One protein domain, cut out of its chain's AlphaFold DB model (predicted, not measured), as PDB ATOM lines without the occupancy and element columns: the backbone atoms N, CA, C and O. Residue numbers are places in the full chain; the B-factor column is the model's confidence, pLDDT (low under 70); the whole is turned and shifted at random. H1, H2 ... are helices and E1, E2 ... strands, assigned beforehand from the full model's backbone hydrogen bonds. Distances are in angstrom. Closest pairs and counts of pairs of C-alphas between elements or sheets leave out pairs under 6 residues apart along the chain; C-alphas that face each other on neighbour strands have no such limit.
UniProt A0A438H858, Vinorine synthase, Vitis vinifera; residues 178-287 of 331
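This is residues 178 to 287 of the 331 residues of the protein "Vinorine synthase" of Vitis vinifera (UniProt A0A438H858). Two parallel strands, E2 and E3, lie side by side as a narrow two-stranded sheet in the middle, with H2 over one face and the later part of H3 over the other. H1 crosses the first end of H2 on the side away from the sheet, with short E1 before it, while residues 194 to 199 stick out and residues 235 to 256 make a long excursion between E2 and H3. The printed part has 110 residues, with three named helices and three named strands in the order E1 H1 H2 E2 H3 E3, and the class is mixed, helices and strands. It is loose, with a radius of gyration of the C-alphas of 17.1 A and spans of 46 by 38 by 29 A.

E1, residues 178 to 180, begins with C-alpha 178 at (-46.373, 31.947, -25.045). H1 takes residues 182 to 192 and is 15.1 A long from first to last C-alpha. H2, residues 203 to 223, is the longest helix at 30.6 A and begins with C-alpha 203 at (-56.907, 41.020, -26.229). E2, residues 228 to 234, runs 20.2 A. H3, residues 257 to 275, runs 27.0 A. E3, residues 279 to 286, runs 22.6 A and ends with C-alpha 286 at (-47.543, 44.556, -31.683).

E2 and E3 are parallel neighbours, their directions 20 degrees apart. N 230 and O 280 are 2.9 A apart and N 282 and O 230 are 2.9 A apart, both within hydrogen-bond range. E2, H3 and E3 form a strand-helix-strand unit, two parallel neighbour strands with a helix between them in the chain, and its crossover is right-handed. The closest C-alphas of H3 and E3 are those of Ala 273 and Val 279, 5.9 A apart. The closest of H2 and E2 are those of Trp 212 and Ala 231, 7.1 A apart. H2 and H3 are apart. H2 touches H1 with residues 203 to 207 alone, the closest C-alphas being those of Ile 185 and Arg 203 at 6.2 A, and their lines are only just about perpendicular at 71 degrees. E1 pairs with no named strand, and E1 and H1 meet only through their link. In H1, H2 and H3 every O i to N i+4 pair is within hydrogen-bond range.

The two C-alphas farthest apart are those of Gly 224 and Pro 243, at 49.7 A. The printed part has no cut. The link from E2 to H3, 22 residues, is long. The mean pLDDT of the printed part is 78.1, and residues 239 to 256 and residue 287 are under 70.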
ATOM      1  N   LEU A 178     -45.229  32.008 -25.942       74.50
ATOM      2  CA  LEU A 178     -46.373  31.947 -25.045       74.50
ATOM      3  C   LEU A 178     -47.632  32.076 -25.900       74.50
ATOM      4  O   LEU A 178     -47.904  33.137 -26.455       74.50
ATOM      5  N   VAL A 179     -48.358  30.966 -26.040       78.19
ATOM      6  CA  VAL A 179     -49.597  30.899 -26.824       78.19
ATOM      7  C   VAL A 179     -50.795  31.180 -25.932       78.19
ATOM      8  O   VAL A 179     -51.130  30.382 -25.044       78.19
ATOM      9  N   PHE A 180     -51.469  32.286 -26.217       85.00
ATOM     10  CA  PHE A 180     -52.750  32.656 -25.634       85.00
ATOM     11  C   PHE A 180     -53.844  32.405 -26.668       85.00
ATOM     12  O   PHE A 180     -54.103  33.240 -27.530       85.00
ATOM     13  N   ASP A 181     -54.471  31.234 -26.608       85.44
ATOM     14  CA  ASP A 181     -55.648  30.939 -27.426       85.44
ATOM     15  C   ASP A 181     -56.860  31.801 -27.015       85.44
ATOM     16  O   ASP A 181     -56.861  32.481 -25.982       85.44
ATOM     17  N   GLY A 182     -57.910  31.780 -27.841       84.81
ATOM     18  CA  GLY A 182     -59.109  32.586 -27.608       84.81
ATOM     19  C   GLY A 182     -59.783  32.302 -26.260       84.81
ATOM     20  O   GLY A 182     -60.264  33.233 -25.618       84.81
ATOM     21  N   ALA A 183     -59.766  31.052 -25.784       89.44
ATOM     22  CA  ALA A 183     -60.363  30.685 -24.501       89.44
ATOM     23  C   ALA A 183     -59.576  31.282 -23.323       89.44
ATOM     24  O   ALA A 183     -60.168  31.873 -22.416       89.44
ATOM     25  N   LYS A 184     -58.238  31.212 -23.366       91.25
ATOM     26  CA  LYS A 184     -57.362  31.863 -22.381       91.25
ATOM     27  C   LYS A 184     -57.559  33.374 -22.370       91.25
ATOM     28  O   LYS A 184     -57.653  33.958 -21.293       91.25
ATOM     29  N   ILE A 185     -57.663  34.009 -23.538       90.38
ATOM     30  CA  ILE A 185     -57.900  35.457 -23.636       90.38
ATOM     31  C   ILE A 185     -59.263  35.836 -23.049       90.38
ATOM     32  O   ILE A 185     -59.341  36.795 -22.283       90.38
ATOM     33  N   SER A 186     -60.320  35.080 -23.348       90.69
ATOM     34  CA  SER A 186     -61.650  35.310 -22.771       90.69
ATOM     35  C   SER A 186     -61.645  35.167 -21.248       90.69
ATOM     36  O   SER A 186     -62.190  36.019 -20.551       90.69
ATOM     37  N   SER A 187     -60.957  34.150 -20.717       92.94
ATOM     38  CA  SER A 187     -60.782  33.976 -19.271       92.94
ATOM     39  C   SER A 187     -60.016  35.142 -18.636       92.94
ATOM     40  O   SER A 187     -60.419  35.653 -17.589       92.94
ATOM     41  N   LEU A 188     -58.940  35.613 -19.275       92.19
ATOM     42  CA  LEU A 188     -58.174  36.767 -18.796       92.19
ATOM     43  C   LEU A 188     -59.010  38.049 -18.791       92.19
ATOM     44  O   LEU A 188     -58.945  38.798 -17.822       92.19
ATOM     45  N   ARG A 189     -59.821  38.278 -19.827       90.81
ATOM     46  CA  ARG A 189     -60.744  39.419 -19.898       90.81
ATOM     47  C   ARG A 189     -61.792  39.387 -18.799       90.81
ATOM     48  O   ARG A 189     -61.949  40.387 -18.115       90.81
ATOM     49  N   ALA A 190     -62.433  38.241 -18.579       90.25
ATOM     50  CA  ALA A 190     -63.424  38.092 -17.513       90.25
ATOM     51  C   ALA A 190     -62.830  38.405 -16.128       90.25
ATOM     52  O   ALA A 190     -63.474  39.039 -15.302       90.25
ATOM     53  N   ARG A 191     -61.573  38.010 -15.889       89.81
ATOM     54  CA  ARG A 191     -60.854  38.307 -14.640       89.81
ATOM     55  C   ARG A 191     -60.384  39.754 -14.514       89.81
ATOM     56  O   ARG A 191     -60.123  40.193 -13.401       89.81
ATOM     57  N   ALA A 192     -60.185  40.436 -15.636       88.31
ATOM     58  CA  ALA A 192     -59.720  41.818 -15.690       88.31
ATOM     59  C   ALA A 192     -60.873  42.824 -15.805       88.31
ATOM     60  O   ALA A 192     -60.610  44.018 -15.874       88.31
ATOM     61  N   HIS A 193     -62.124  42.362 -15.872       86.94
ATOM     62  CA  HIS A 193     -63.286  43.235 -15.943       86.94
ATOM     63  C   HIS A 193     -63.407  44.053 -14.654       86.94
ATOM     64  O   HIS A 193     -63.504  43.494 -13.561       86.94
ATOM     65  N   ASP A 194     -63.467  45.372 -14.803       85.75
ATOM     66  CA  ASP A 194     -63.681  46.315 -13.716       85.75
ATOM     67  C   ASP A 194     -64.740  47.340 -14.159       85.75
ATOM     68  O   ASP A 194     -64.554  47.982 -15.196       85.75
ATOM     69  N   PRO A 195     -65.847  47.514 -13.410       87.25
ATOM     70  CA  PRO A 195     -66.885  48.490 -13.744       87.25
ATOM     71  C   PRO A 195     -66.393  49.942 -13.835       87.25
ATOM     72  O   PRO A 195     -67.081  50.780 -14.411       87.25
ATOM     73  N   SER A 196     -65.228  50.264 -13.260       89.75
ATOM     74  CA  SER A 196     -64.613  51.593 -13.360       89.75
ATOM     75  C   SER A 196     -63.970  51.868 -14.723       89.75
ATOM     76  O   SER A 196     -63.683  53.024 -15.049       89.75
ATOM     77  N   PHE A 197     -63.736  50.840 -15.543       85.50
ATOM     78  CA  PHE A 197     -63.140  51.019 -16.861       85.50
ATOM     79  C   PHE A 197     -64.144  51.600 -17.856       85.50
ATOM     80  O   PHE A 197     -65.276  51.147 -17.975       85.50
ATOM     81  N   GLN A 198     -63.692  52.569 -18.656       85.38
ATOM     82  CA  GLN A 198     -64.507  53.151 -19.733       85.38
ATOM     83  C   GLN A 198     -64.876  52.130 -20.822       85.38
ATOM     84  O   GLN A 198     -65.862  52.311 -21.533       85.38
ATOM     85  N   ARG A 199     -64.061  51.083 -20.991       90.06
ATOM     86  CA  ARG A 199     -64.326  49.949 -21.880       90.06
ATOM     87  C   ARG A 199     -63.631  48.697 -21.373       90.06
ATOM     88  O   ARG A 199     -62.598  48.788 -20.709       90.06
ATOM     89  N   ASP A 200     -64.116  47.547 -21.822       85.62
ATOM     90  CA  ASP A 200     -63.432  46.283 -21.584       85.62
ATOM     91  C   ASP A 200     -62.003  46.276 -22.156       85.62
ATOM     92  O   ASP A 200     -61.740  46.821 -23.247       85.62
ATOM     93  N   PRO A 201     -61.061  45.615 -21.459       88.00
ATOM     94  CA  PRO A 201     -59.698  45.492 -21.931       88.00
ATOM     95  C   PRO A 201     -59.621  44.623 -23.198       88.00
ATOM     96  O   PRO A 201     -60.245  43.567 -23.374       88.00
ATOM     97  N   SER A 202     -58.811  45.082 -24.142       89.38
ATOM     98  CA  SER A 202     -58.532  44.406 -25.400       89.38
ATOM     99  C   SER A 202     -57.726  43.122 -25.180       89.38
ATOM    100  O   SER A 202     -57.109  42.915 -24.136       89.38
ATOM    101  N   ARG A 203     -57.706  42.258 -26.204       87.69
ATOM    102  CA  ARG A 203     -56.907  41.020 -26.229       87.69
ATOM    103  C   ARG A 203     -55.441  41.303 -25.873       87.69
ATOM    104  O   ARG A 203     -54.836  40.586 -25.088       87.69
ATOM    105  N   VAL A 204     -54.904  42.380 -26.447       84.50
ATOM    106  CA  VAL A 204     -53.514  42.819 -26.284       84.50
ATOM    107  C   VAL A 204     -53.266  43.338 -24.869       84.50
ATOM    108  O   VAL A 204     -52.298  42.926 -24.242       84.50
ATOM    109  N   GLU A 205     -54.163  44.173 -24.338       87.94
ATOM    110  CA  GLU A 205     -54.026  44.755 -22.993       87.94
ATOM    111  C   GLU A 205     -53.979  43.680 -21.901       87.94
ATOM    112  O   GLU A 205     -53.098  43.727 -21.043       87.94
ATOM    113  N   VAL A 206     -54.852  42.666 -21.957       90.19
ATOM    114  CA  VAL A 206     -54.857  41.601 -20.935       90.19
ATOM    115  C   VAL A 206     -53.610  40.713 -20.988       90.19
ATOM    116  O   VAL A 206     -53.140  40.252 -19.947       90.19
ATOM    117  N   VAL A 207     -53.047  40.490 -22.181       88.94
ATOM    118  CA  VAL A 207     -51.804  39.720 -22.345       88.94
ATOM    119  C   VAL A 207     -50.599  40.525 -21.858       88.94
ATOM    120  O   VAL A 207     -49.784  39.984 -21.113       88.94
ATOM    121  N   ILE A 208     -50.515  41.818 -22.198       87.38
ATOM    122  CA  ILE A 208     -49.468  42.724 -21.693       87.38
ATOM    123  C   ILE A 208     -49.500  42.770 -20.167       87.38
ATOM    124  O   ILE A 208     -48.473  42.540 -19.534       87.38
ATOM    125  N   ALA A 209     -50.673  42.996 -19.570       89.12
ATOM    126  CA  ALA A 209     -50.823  43.092 -18.120       89.12
ATOM    127  C   ALA A 209     -50.379  41.805 -17.404       89.12
ATOM    128  O   ALA A 209     -49.699  41.859 -16.378       89.12
ATOM    129  N   LEU A 210     -50.721  40.636 -17.958       91.25
ATOM    130  CA  LEU A 210     -50.293  39.355 -17.406       91.25
ATOM    131  C   LEU A 210     -48.771  39.188 -17.467       91.25
ATOM    132  O   LEU A 210     -48.169  38.819 -16.460       91.25
ATOM    133  N   ILE A 211     -48.166  39.435 -18.633       88.50
ATOM    134  CA  ILE A 211     -46.721  39.277 -18.833       88.50
ATOM    135  C   ILE A 211     -45.962  40.261 -17.943       88.50
ATOM    136  O   ILE A 211     -45.063  39.849 -17.214       88.50
ATOM    137  N   TRP A 212     -46.370  41.529 -17.927       89.44
ATOM    138  CA  TRP A 212     -45.759  42.558 -17.093       89.44
ATOM    139  C   TRP A 212     -45.808  42.187 -15.608       89.44
ATOM    140  O   TRP A 212     -44.775  42.190 -14.943       89.44
ATOM    141  N   ARG A 213     -46.964  41.730 -15.104       89.75
ATOM    142  CA  ARG A 213     -47.096  41.267 -13.714       89.75
ATOM    143  C   ARG A 213     -46.150  40.111 -13.386       89.75
ATOM    144  O   ARG A 213     -45.555  40.093 -12.310       89.75
ATOM    145  N   VAL A 214     -46.029  39.129 -14.283       89.25
ATOM    146  CA  VAL A 214     -45.101  38.001 -14.093       89.25
ATOM    147  C   VAL A 214     -43.663  38.508 -14.012       89.25
ATOM    148  O   VAL A 214     -42.911  38.069 -13.145       89.25
ATOM    149  N   LEU A 215     -43.294  39.474 -14.851       85.25
ATOM    150  CA  LEU A 215     -41.934  39.998 -14.902       85.25
ATOM    151  C   LEU A 215     -41.538  40.852 -13.722       85.25
ATOM    152  O   LEU A 215     -40.428  40.696 -13.219       85.25
ATOM    153  N   MET A 216     -42.458  41.669 -13.224       86.81
ATOM    154  CA  MET A 216     -42.268  42.349 -11.949       86.81
ATOM    155  C   MET A 216     -41.991  41.337 -10.830       86.81
ATOM    156  O   MET A 216     -41.116  41.554  -9.997       86.81
ATOM    157  N   GLY A 217     -42.688  40.193 -10.832       86.69
ATOM    158  CA  GLY A 217     -42.440  39.103  -9.887       86.69
ATOM    159  C   GLY A 217     -41.044  38.487 -10.030       86.69
ATOM    160  O   GLY A 217     -40.355  38.294  -9.028       86.69
ATOM    161  N   VAL A 218     -40.604  38.223 -11.264       85.50
ATOM    162  CA  VAL A 218     -39.259  37.695 -11.554       85.50
ATOM    163  C   VAL A 218     -38.172  38.680 -11.118       85.50
ATOM    164  O   VAL A 218     -37.231  38.281 -10.433       85.50
ATOM    165  N   ARG A 219     -38.305  39.971 -11.452       83.50
ATOM    166  CA  ARG A 219     -37.330  41.000 -11.061       83.50
ATOM    167  C   ARG A 219     -37.311  41.220  -9.551       83.50
ATOM    168  O   ARG A 219     -36.229  41.241  -8.972       83.50
ATOM    169  N   LYS A 220     -38.471  41.220  -8.883       87.62
ATOM    170  CA  LYS A 220     -38.544  41.243  -7.413       87.62
ATOM    171  C   LYS A 220     -37.777  40.083  -6.779       87.62
ATOM    172  O   LYS A 220     -37.058  40.289  -5.806       87.62
ATOM    173  N   ALA A 221     -37.914  38.875  -7.322       87.81
ATOM    174  CA  ALA A 221     -37.183  37.709  -6.829       87.81
ATOM    175  C   ALA A 221     -35.667  37.824  -7.067       87.81
ATOM    176  O   ALA A 221     -34.888  37.411  -6.214       87.81
ATOM    177  N   LYS A 222     -35.248  38.412  -8.196       82.88
ATOM    178  CA  LYS A 222     -33.834  38.604  -8.553       82.88
ATOM    179  C   LYS A 222     -33.147  39.696  -7.725       82.88
ATOM    180  O   LYS A 222     -32.017  39.505  -7.294       82.88
ATOM    181  N   HIS A 223     -33.816  40.828  -7.518       82.19
ATOM    182  CA  HIS A 223     -33.255  42.000  -6.836       82.19
ATOM    183  C   HIS A 223     -33.557  42.032  -5.331       82.19
ATOM    184  O   HIS A 223     -33.070  42.909  -4.625       82.19
ATOM    185  N   GLY A 224     -34.387  41.115  -4.823       85.94
ATOM    186  CA  GLY A 224     -34.802  41.064  -3.415       85.94
ATOM    187  C   GLY A 224     -35.787  42.167  -3.000       85.94
ATOM    188  O   GLY A 224     -36.346  42.110  -1.906       85.94
ATOM    189  N   ARG A 225     -36.056  43.142  -3.875       85.88
ATOM    190  CA  ARG A 225     -37.035  44.219  -3.689       85.88
ATOM    191  C   ARG A 225     -37.812  44.478  -4.973       85.88
ATOM    192  O   ARG A 225     -37.353  44.152  -6.062       85.88
ATOM    193  N   LEU A 226     -39.003  45.055  -4.831       83.88
ATOM    194  CA  LEU A 226     -39.781  45.517  -5.976       83.88
ATOM    195  C   LEU A 226     -39.252  46.890  -6.406       83.88
ATOM    196  O   LEU A 226     -39.284  47.821  -5.605       83.88
ATOM    197  N   MET A 227     -38.774  46.984  -7.643       82.19
ATOM    198  CA  MET A 227     -38.382  48.243  -8.272       82.19
ATOM    199  C   MET A 227     -39.603  48.929  -8.886       82.19
ATOM    200  O   MET A 227     -40.623  48.280  -9.158       82.19
ATOM    201  N   THR A 228     -39.496  50.232  -9.138       85.19
ATOM    202  CA  THR A 228     -40.441  50.917 -10.024       85.19
ATOM    203  C   THR A 228     -40.380  50.239 -11.390       85.19
ATOM    204  O   THR A 228     -39.309  49.864 -11.856       85.19
ATOM    205  N   SER A 229     -41.527  50.028 -12.033       85.69
ATOM    206  CA  SER A 229     -41.560  49.390 -13.349       85.69
ATOM    207  C   SER A 229     -42.476  50.140 -14.295       85.69
ATOM    208  O   SER A 229     -43.535  50.609 -13.873       85.69
ATOM    209  N   GLN A 230     -42.105  50.179 -15.570       83.00
ATOM    210  CA  GLN A 230     -42.869  50.836 -16.623       83.00
ATOM    211  C   GLN A 230     -43.051  49.899 -17.815       83.00
ATOM    212  O   GLN A 230     -42.093  49.343 -18.348       83.00
ATOM    213  N   ALA A 231     -44.298  49.754 -18.264       82.81
ATOM    214  CA  ALA A 231     -44.623  49.088 -19.517       82.81
ATOM    215  C   ALA A 231     -44.867  50.130 -20.615       82.81
ATOM    216  O   ALA A 231     -45.717  51.007 -20.468       82.81
ATOM    217  N   SER A 232     -44.158  50.007 -21.736       77.81
ATOM    218  CA  SER A 232     -44.330  50.867 -22.911       77.81
ATOM    219  C   SER A 232     -44.842  50.061 -24.099       77.81
ATOM    220  O   SER A 232     -44.354  48.964 -24.354       77.81
ATOM    221  N   LEU A 233     -45.832  50.587 -24.827       75.81
ATOM    222  CA  LEU A 233     -46.441  49.920 -25.979       75.81
ATOM    223  C   LEU A 233     -46.259  50.746 -27.253       75.81
ATOM    224  O   LEU A 233     -46.863  51.804 -27.417       75.81
ATOM    225  N   SER A 234     -45.506  50.205 -28.207       72.31
ATOM    226  CA  SER A 234     -45.402  50.767 -29.555       72.31
ATOM    227  C   SER A 234     -46.539  50.260 -30.448       72.31
ATOM    228  O   SER A 234     -46.826  49.059 -30.501       72.31
ATOM    229  N   MET A 235     -47.185  51.171 -31.181       70.81
ATOM    230  CA  MET A 235     -48.327  50.866 -32.050       70.81
ATOM    231  C   MET A 235     -48.354  51.718 -33.320       70.81
ATOM    232  O   MET A 235     -47.856  52.838 -33.339       70.81
ATOM    233  N   ASN A 236     -48.992  51.200 -34.376       70.81
ATOM    234  CA  ASN A 236     -49.206  51.950 -35.613       70.81
ATOM    235  C   ASN A 236     -50.256  53.050 -35.389       70.81
ATOM    236  O   ASN A 236     -51.421  52.752 -35.108       70.81
ATOM    237  N   LEU A 237     -49.842  54.309 -35.532       70.50
ATOM    238  CA  LEU A 237     -50.709  55.471 -35.352       70.50
ATOM    239  C   LEU A 237     -51.544  55.798 -36.598       70.50
ATOM    240  O   LEU A 237     -52.578  56.440 -36.451       70.50
ATOM    241  N   ARG A 238     -51.180  55.320 -37.802       71.00
ATOM    242  CA  ARG A 238     -51.890  55.662 -39.059       71.00
ATOM    243  C   ARG A 238     -53.408  55.427 -39.010       71.00
ATOM    244  O   ARG A 238     -54.133  56.330 -39.412       71.00
ATOM    245  N   PRO A 239     -53.923  54.296 -38.479       69.69
ATOM    246  CA  PRO A 239     -55.368  54.061 -38.392       69.69
ATOM    247  C   PRO A 239     -56.094  54.951 -37.373       69.69
ATOM    248  O   PRO A 239     -57.317  54.918 -37.309       69.69
ATOM    249  N   LYS A 240     -55.352  55.673 -36.524       68.94
ATOM    250  CA  LYS A 240     -55.887  56.531 -35.460       68.94
ATOM    251  C   LYS A 240     -55.881  58.016 -35.832       68.94
ATOM    252  O   LYS A 240     -56.434  58.815 -35.084       68.94
ATOM    253  N   ILE A 241     -55.253  58.379 -36.949       67.19
ATOM    254  CA  ILE A 241     -55.215  59.750 -37.462       67.19
ATOM    255  C   ILE A 241     -56.442  59.966 -38.344       67.19
ATOM    256  O   ILE A 241     -56.776  59.113 -39.169       67.19
ATOM    257  N   ILE A 242     -57.104  61.108 -38.173       58.91
ATOM    258  CA  ILE A 242     -58.231  61.537 -39.002       58.91
ATOM    259  C   ILE A 242     -57.841  62.871 -39.660       58.91
ATOM    260  O   ILE A 242     -57.568  63.823 -38.928       58.91
ATOM    261  N   PRO A 243     -57.815  62.970 -41.005       61.97
ATOM    262  CA  PRO A 243     -58.122  61.918 -41.982       61.97
ATOM    263  C   PRO A 243     -57.046  60.809 -42.036       61.97
ATOM    264  O   PRO A 243     -55.892  61.057 -41.682       61.97
ATOM    265  N   PRO A 244     -57.401  59.584 -42.475       59.31
ATOM    266  CA  PRO A 244     -56.466  58.464 -42.524       59.31
ATOM    267  C   PRO A 244     -55.306  58.743 -43.485       59.31
ATOM    268  O   PRO A 244     -55.499  59.191 -44.616       59.31
ATOM    269  N   PHE A 245     -54.090  58.451 -43.030       58.62
ATOM    270  CA  PHE A 245     -52.864  58.671 -43.793       58.62
ATOM    271  C   PHE A 245     -52.648  57.592 -44.871       58.62
ATOM    272  O   PHE A 245     -53.076  56.447 -44.699       58.62
ATOM    273  N   ASN A 246     -51.945  57.923 -45.964       55.56
ATOM    274  CA  ASN A 246     -51.611  56.950 -47.010       55.56
ATOM    275  C   ASN A 246     -50.720  55.829 -46.424       55.56
ATOM    276  O   ASN A 246     -49.623  56.117 -45.940       55.56
ATOM    277  N   PRO A 247     -51.142  54.551 -46.468       47.97
ATOM    278  CA  PRO A 247     -50.410  53.449 -45.843       47.97
ATOM    279  C   PRO A 247     -49.028  53.189 -46.461       47.97
ATOM    280  O   PRO A 247     -48.189  52.585 -45.801       47.97
ATOM    281  N   CYS A 248     -48.775  53.645 -47.692       43.91
ATOM    282  CA  CYS A 248     -47.503  53.449 -48.396       43.91
ATOM    283  C   CYS A 248     -46.597  54.686 -48.410       43.91
ATOM    284  O   CYS A 248     -45.504  54.620 -48.970       43.91
ATOM    285  N   ALA A 249     -47.028  55.813 -47.841       53.34
ATOM    286  CA  ALA A 249     -46.176  56.989 -47.778       53.34
ATOM    287  C   ALA A 249     -45.034  56.754 -46.774       53.34
ATOM    288  O   ALA A 249     -45.256  56.378 -45.620       53.34
ATOM    289  N   VAL A 250     -43.804  56.954 -47.256       50.78
ATOM    290  CA  VAL A 250     -42.582  56.965 -46.436       50.78
ATOM    291  C   VAL A 250     -42.590  58.178 -45.500       50.78
ATOM    292  O   VAL A 250     -42.067  58.112 -44.398       50.78
ATOM    293  N   GLU A 251     -43.255  59.260 -45.909       51.44
ATOM    294  CA  GLU A 251     -43.470  60.458 -45.100       51.44
ATOM    295  C   GLU A 251     -44.379  60.146 -43.909       51.44
ATOM    296  O   GLU A 251     -45.516  59.744 -44.097       51.44
ATOM    297  N   THR A 252     -43.935  60.365 -42.672       52.41
ATOM    298  CA  THR A 252     -44.785  60.246 -41.472       52.41
ATOM    299  C   THR A 252     -45.339  61.611 -41.050       52.41
ATOM    300  O   THR A 252     -45.311  61.969 -39.872       52.41
ATOM    301  N   SER A 253     -45.820  62.430 -41.996       49.75
ATOM    302  CA  SER A 253     -46.290  63.788 -41.679       49.75
ATOM    303  C   SER A 253     -47.558  63.748 -40.817       49.75
ATOM    304  O   SER A 253     -48.687  63.682 -41.300       49.75
ATOM    305  N   LEU A 254     -47.349  63.753 -39.504       55.97
ATOM    306  CA  LEU A 254     -48.357  63.828 -38.462       55.97
ATOM    307  C   LEU A 254     -48.561  65.311 -38.135       55.97
ATOM    308  O   LEU A 254     -47.750  65.919 -37.443       55.97
ATOM    309  N   GLN A 255     -49.621  65.900 -38.690       57.62
ATOM    310  CA  GLN A 255     -49.912  67.334 -38.551       57.62
ATOM    311  C   GLN A 255     -50.792  67.668 -37.338       57.62
ATOM    312  O   GLN A 255     -50.959  68.844 -37.031       57.62
ATOM    313  N   ASP A 256     -51.353  66.668 -36.646       67.69
ATOM    314  CA  ASP A 256     -52.199  66.893 -35.469       67.69
ATOM    315  C   ASP A 256     -51.337  67.250 -34.238       67.69
ATOM    316  O   ASP A 256     -50.625  66.380 -33.716       67.69
ATOM    317  N   PRO A 257     -51.420  68.493 -33.716       70.50
ATOM    318  CA  PRO A 257     -50.613  68.931 -32.580       70.50
ATOM    319  C   PRO A 257     -50.875  68.140 -31.293       70.50
ATOM    320  O   PRO A 257     -49.973  68.018 -30.464       70.50
ATOM    321  N   LYS A 258     -52.086  67.590 -31.105       72.75
ATOM    322  CA  LYS A 258     -52.426  66.776 -29.925       72.75
ATOM    323  C   LYS A 258     -51.784  65.398 -29.997       72.75
ATOM    324  O   LYS A 258     -51.281  64.897 -28.992       72.75
ATOM    325  N   VAL A 259     -51.784  64.785 -31.180       71.31
ATOM    326  CA  VAL A 259     -51.088  63.509 -31.393       71.31
ATOM    327  C   VAL A 259     -49.586  63.718 -31.239       71.31
ATOM    328  O   VAL A 259     -48.938  62.954 -30.530       71.31
ATOM    329  N   TYR A 260     -49.047  64.791 -31.822       72.50
ATOM    330  CA  TYR A 260     -47.632  65.132 -31.717       72.50
ATOM    331  C   TYR A 260     -47.179  65.349 -30.265       72.50
ATOM    332  O   TYR A 260     -46.203  64.737 -29.830       72.50
ATOM    333  N   SER A 261     -47.909  66.150 -29.481       75.50
ATOM    334  CA  SER A 261     -47.575  66.394 -28.071       75.50
ATOM    335  C   SER A 261     -47.679  65.132 -27.214       75.50
ATOM    336  O   SER A 261     -46.823  64.900 -26.360       75.50
ATOM    337  N   THR A 262     -48.669  64.275 -27.484       78.69
ATOM    338  CA  THR A 262     -48.810  62.972 -26.817       78.69
ATOM    339  C   THR A 262     -47.611  62.070 -27.118       78.69
ATOM    340  O   THR A 262     -47.043  61.488 -26.200       78.69
ATOM    341  N   VAL A 263     -47.181  61.994 -28.384       75.19
ATOM    342  CA  VAL A 263     -46.011  61.197 -28.793       75.19
ATOM    343  C   VAL A 263     -44.727  61.712 -28.143       75.19
ATOM    344  O   VAL A 263     -43.957  60.902 -27.628       75.19
ATOM    345  N   ILE A 264     -44.498  63.033 -28.112       77.81
ATOM    346  CA  ILE A 264     -43.327  63.612 -27.432       77.81
ATOM    347  C   ILE A 264     -43.335  63.258 -25.950       77.81
ATOM    348  O   ILE A 264     -42.324  62.779 -25.443       77.81
ATOM    349  N   LYS A 265     -44.465  63.483 -25.270       80.88
ATOM    350  CA  LYS A 265     -44.593  63.218 -23.838       80.88
ATOM    351  C   LYS A 265     -44.287  61.754 -23.528       80.88
ATOM    352  O   LYS A 265     -43.380  61.485 -22.751       80.88
ATOM    353  N   SER A 266     -44.958  60.819 -24.205       79.38
ATOM    354  CA  SER A 266     -44.741  59.384 -23.992       79.38
ATOM    355  C   SER A 266     -43.314  58.934 -24.315       79.38
ATOM    356  O   SER A 266     -42.797  58.026 -23.670       79.38
ATOM    357  N   ARG A 267     -42.658  59.546 -25.309       76.75
ATOM    358  CA  ARG A 267     -41.256  59.248 -25.632       76.75
ATOM    359  C   ARG A 267     -40.304  59.769 -24.558       76.75
ATOM    360  O   ARG A 267     -39.382  59.047 -24.203       76.75
ATOM    361  N   ASN A 268     -40.496  60.999 -24.084       80.25
ATOM    362  CA  ASN A 268     -39.641  61.577 -23.048       80.25
ATOM    363  C   ASN A 268     -39.761  60.772 -21.746       80.25
ATOM    364  O   ASN A 268     -38.739  60.366 -21.212       80.25
ATOM    365  N   GLU A 269     -40.985  60.414 -21.337       82.06
ATOM    366  CA  GLU A 269     -41.233  59.532 -20.185       82.06
ATOM    367  C   GLU A 269     -40.532  58.169 -20.337       82.06
ATOM    368  O   GLU A 269     -39.987  57.635 -19.379       82.06
ATOM    369  N   LEU A 270     -40.534  57.583 -21.542       78.06
ATOM    370  CA  LEU A 270     -39.810  56.334 -21.804       78.06
ATOM    371  C   LEU A 270     -38.290  56.521 -21.731       78.06
ATOM    372  O   LEU A 270     -37.598  55.643 -21.229       78.06
ATOM    373  N   HIS A 271     -37.772  57.618 -22.279       76.81
ATOM    374  CA  HIS A 271     -36.341  57.898 -22.298       76.81
ATOM    375  C   HIS A 271     -35.794  58.104 -20.886       76.81
ATOM    376  O   HIS A 271     -34.821  57.447 -20.537       76.81
ATOM    377  N   GLU A 272     -36.470  58.926 -20.080       80.50
ATOM    378  CA  GLU A 272     -36.144  59.161 -18.669       80.50
ATOM    379  C   GLU A 272     -36.110  57.833 -17.899       80.50
ATOM    380  O   GLU A 272     -35.102  57.484 -17.291       80.50
ATOM    381  N   ALA A 273     -37.148  57.004 -18.040       78.50
ATOM    382  CA  ALA A 273     -37.206  55.701 -17.386       78.50
ATOM    383  C   ALA A 273     -36.131  54.703 -17.845       78.50
ATOM    384  O   ALA A 273     -35.773  53.803 -17.093       78.50
ATOM    385  N   MET A 274     -35.630  54.815 -19.079       72.44
ATOM    386  CA  MET A 274     -34.532  53.974 -19.567       72.44
ATOM    387  C   MET A 274     -33.162  54.407 -19.027       72.44
ATOM    388  O   MET A 274     -32.233  53.601 -19.059       72.44
ATOM    389  N   GLU A 275     -33.026  55.654 -18.578       76.44
ATOM    390  CA  GLU A 275     -31.803  56.179 -17.959       76.44
ATOM    391  C   GLU A 275     -31.775  55.957 -16.439       76.44
ATOM    392  O   GLU A 275     -30.702  55.943 -15.837       76.44
ATOM    393  N   GLU A 276     -32.934  55.734 -15.814       78.50
ATOM    394  CA  GLU A 276     -33.035  55.443 -14.387       78.50
ATOM    395  C   GLU A 276     -32.624  53.997 -14.055       78.50
ATOM    396  O   GLU A 276     -33.323  53.034 -14.366       78.50
ATOM    397  N   GLU A 277     -31.514  53.835 -13.322       73.56
ATOM    398  CA  GLU A 277     -31.016  52.521 -12.869       73.56
ATOM    399  C   GLU A 277     -32.015  51.760 -11.979       73.56
ATOM    400  O   GLU A 277     -31.960  50.532 -11.880       73.56
ATOM    401  N   GLU A 278     -32.931  52.482 -11.326       78.69
ATOM    402  CA  GLU A 278     -33.949  51.915 -10.442       78.69
ATOM    403  C   GLU A 278     -35.309  51.660 -11.118       78.69
ATOM    404  O   GLU A 278     -36.289  51.340 -10.432       78.69
ATOM    405  N   VAL A 279     -35.389  51.769 -12.449       79.00
ATOM    406  CA  VAL A 279     -36.630  51.536 -13.193       79.00
ATOM    407  C   VAL A 279     -36.520  50.347 -14.136       79.00
ATOM    408  O   VAL A 279     -35.719  50.276 -15.066       79.00
ATOM    409  N   ASP A 280     -37.431  49.402 -13.933       79.94
ATOM    410  CA  ASP A 280     -37.591  48.251 -14.796       79.94
ATOM    411  C   ASP A 280     -38.482  48.594 -16.003       79.94
ATOM    412  O   ASP A 280     -39.714  48.566 -15.914       79.94
ATOM    413  N   VAL A 281     -37.868  48.891 -17.152       74.50
ATOM    414  CA  VAL A 281     -38.596  49.161 -18.406       74.50
ATOM    415  C   VAL A 281     -38.853  47.876 -19.199       74.50
ATOM    416  O   VAL A 281     -37.926  47.142 -19.550       74.50
ATOM    417  N   PHE A 282     -40.120  47.640 -19.546       78.50
ATOM    418  CA  PHE A 282     -40.567  46.559 -20.426       78.50
ATOM    419  C   PHE A 282     -41.221  47.132 -21.683       78.50
ATOM    420  O   PHE A 282     -42.255  47.801 -21.616       78.50
ATOM    421  N   MET A 283     -40.644  46.850 -22.852       72.31
ATOM    422  CA  MET A 283     -41.192  47.319 -24.125       72.31
ATOM    423  C   MET A 283     -42.016  46.234 -24.816       72.31
ATOM    424  O   MET A 283     -41.545  45.127 -25.067       72.31
ATOM    425  N   PHE A 284     -43.238  46.581 -25.198       74.88
ATOM    426  CA  PHE A 284     -44.154  45.736 -25.946       74.88
ATOM    427  C   PHE A 284     -44.339  46.300 -27.353       74.88
ATOM    428  O   PHE A 284     -44.585  47.492 -27.540       74.88
ATOM    429  N   THR A 285     -44.257  45.450 -28.372       70.31
ATOM    430  CA  THR A 285     -44.511  45.856 -29.763       70.31
ATOM    431  C   THR A 285     -45.469  44.876 -30.421       70.31
ATOM    432  O   THR A 285     -45.213  43.673 -30.476       70.31
ATOM    433  N   SER A 286     -46.585  45.384 -30.946       70.25
ATOM    434  CA  SER A 286     -47.543  44.556 -31.683       70.25
ATOM    435  C   SER A 286     -47.107  44.386 -33.139       70.25
ATOM    436  O   SER A 286     -47.035  45.356 -33.891       70.25
ATOM    437  N   TRP A 287     -46.810  43.148 -33.529       68.69
ATOM    438  CA  TRP A 287     -46.449  42.741 -34.892       68.69
ATOM    439  C   TRP A 287     -47.597  42.053 -35.633       68.69
ATOM    440  O   TRP A 287     -47.456  41.776 -36.820       68.69
TER     441      TRP A 287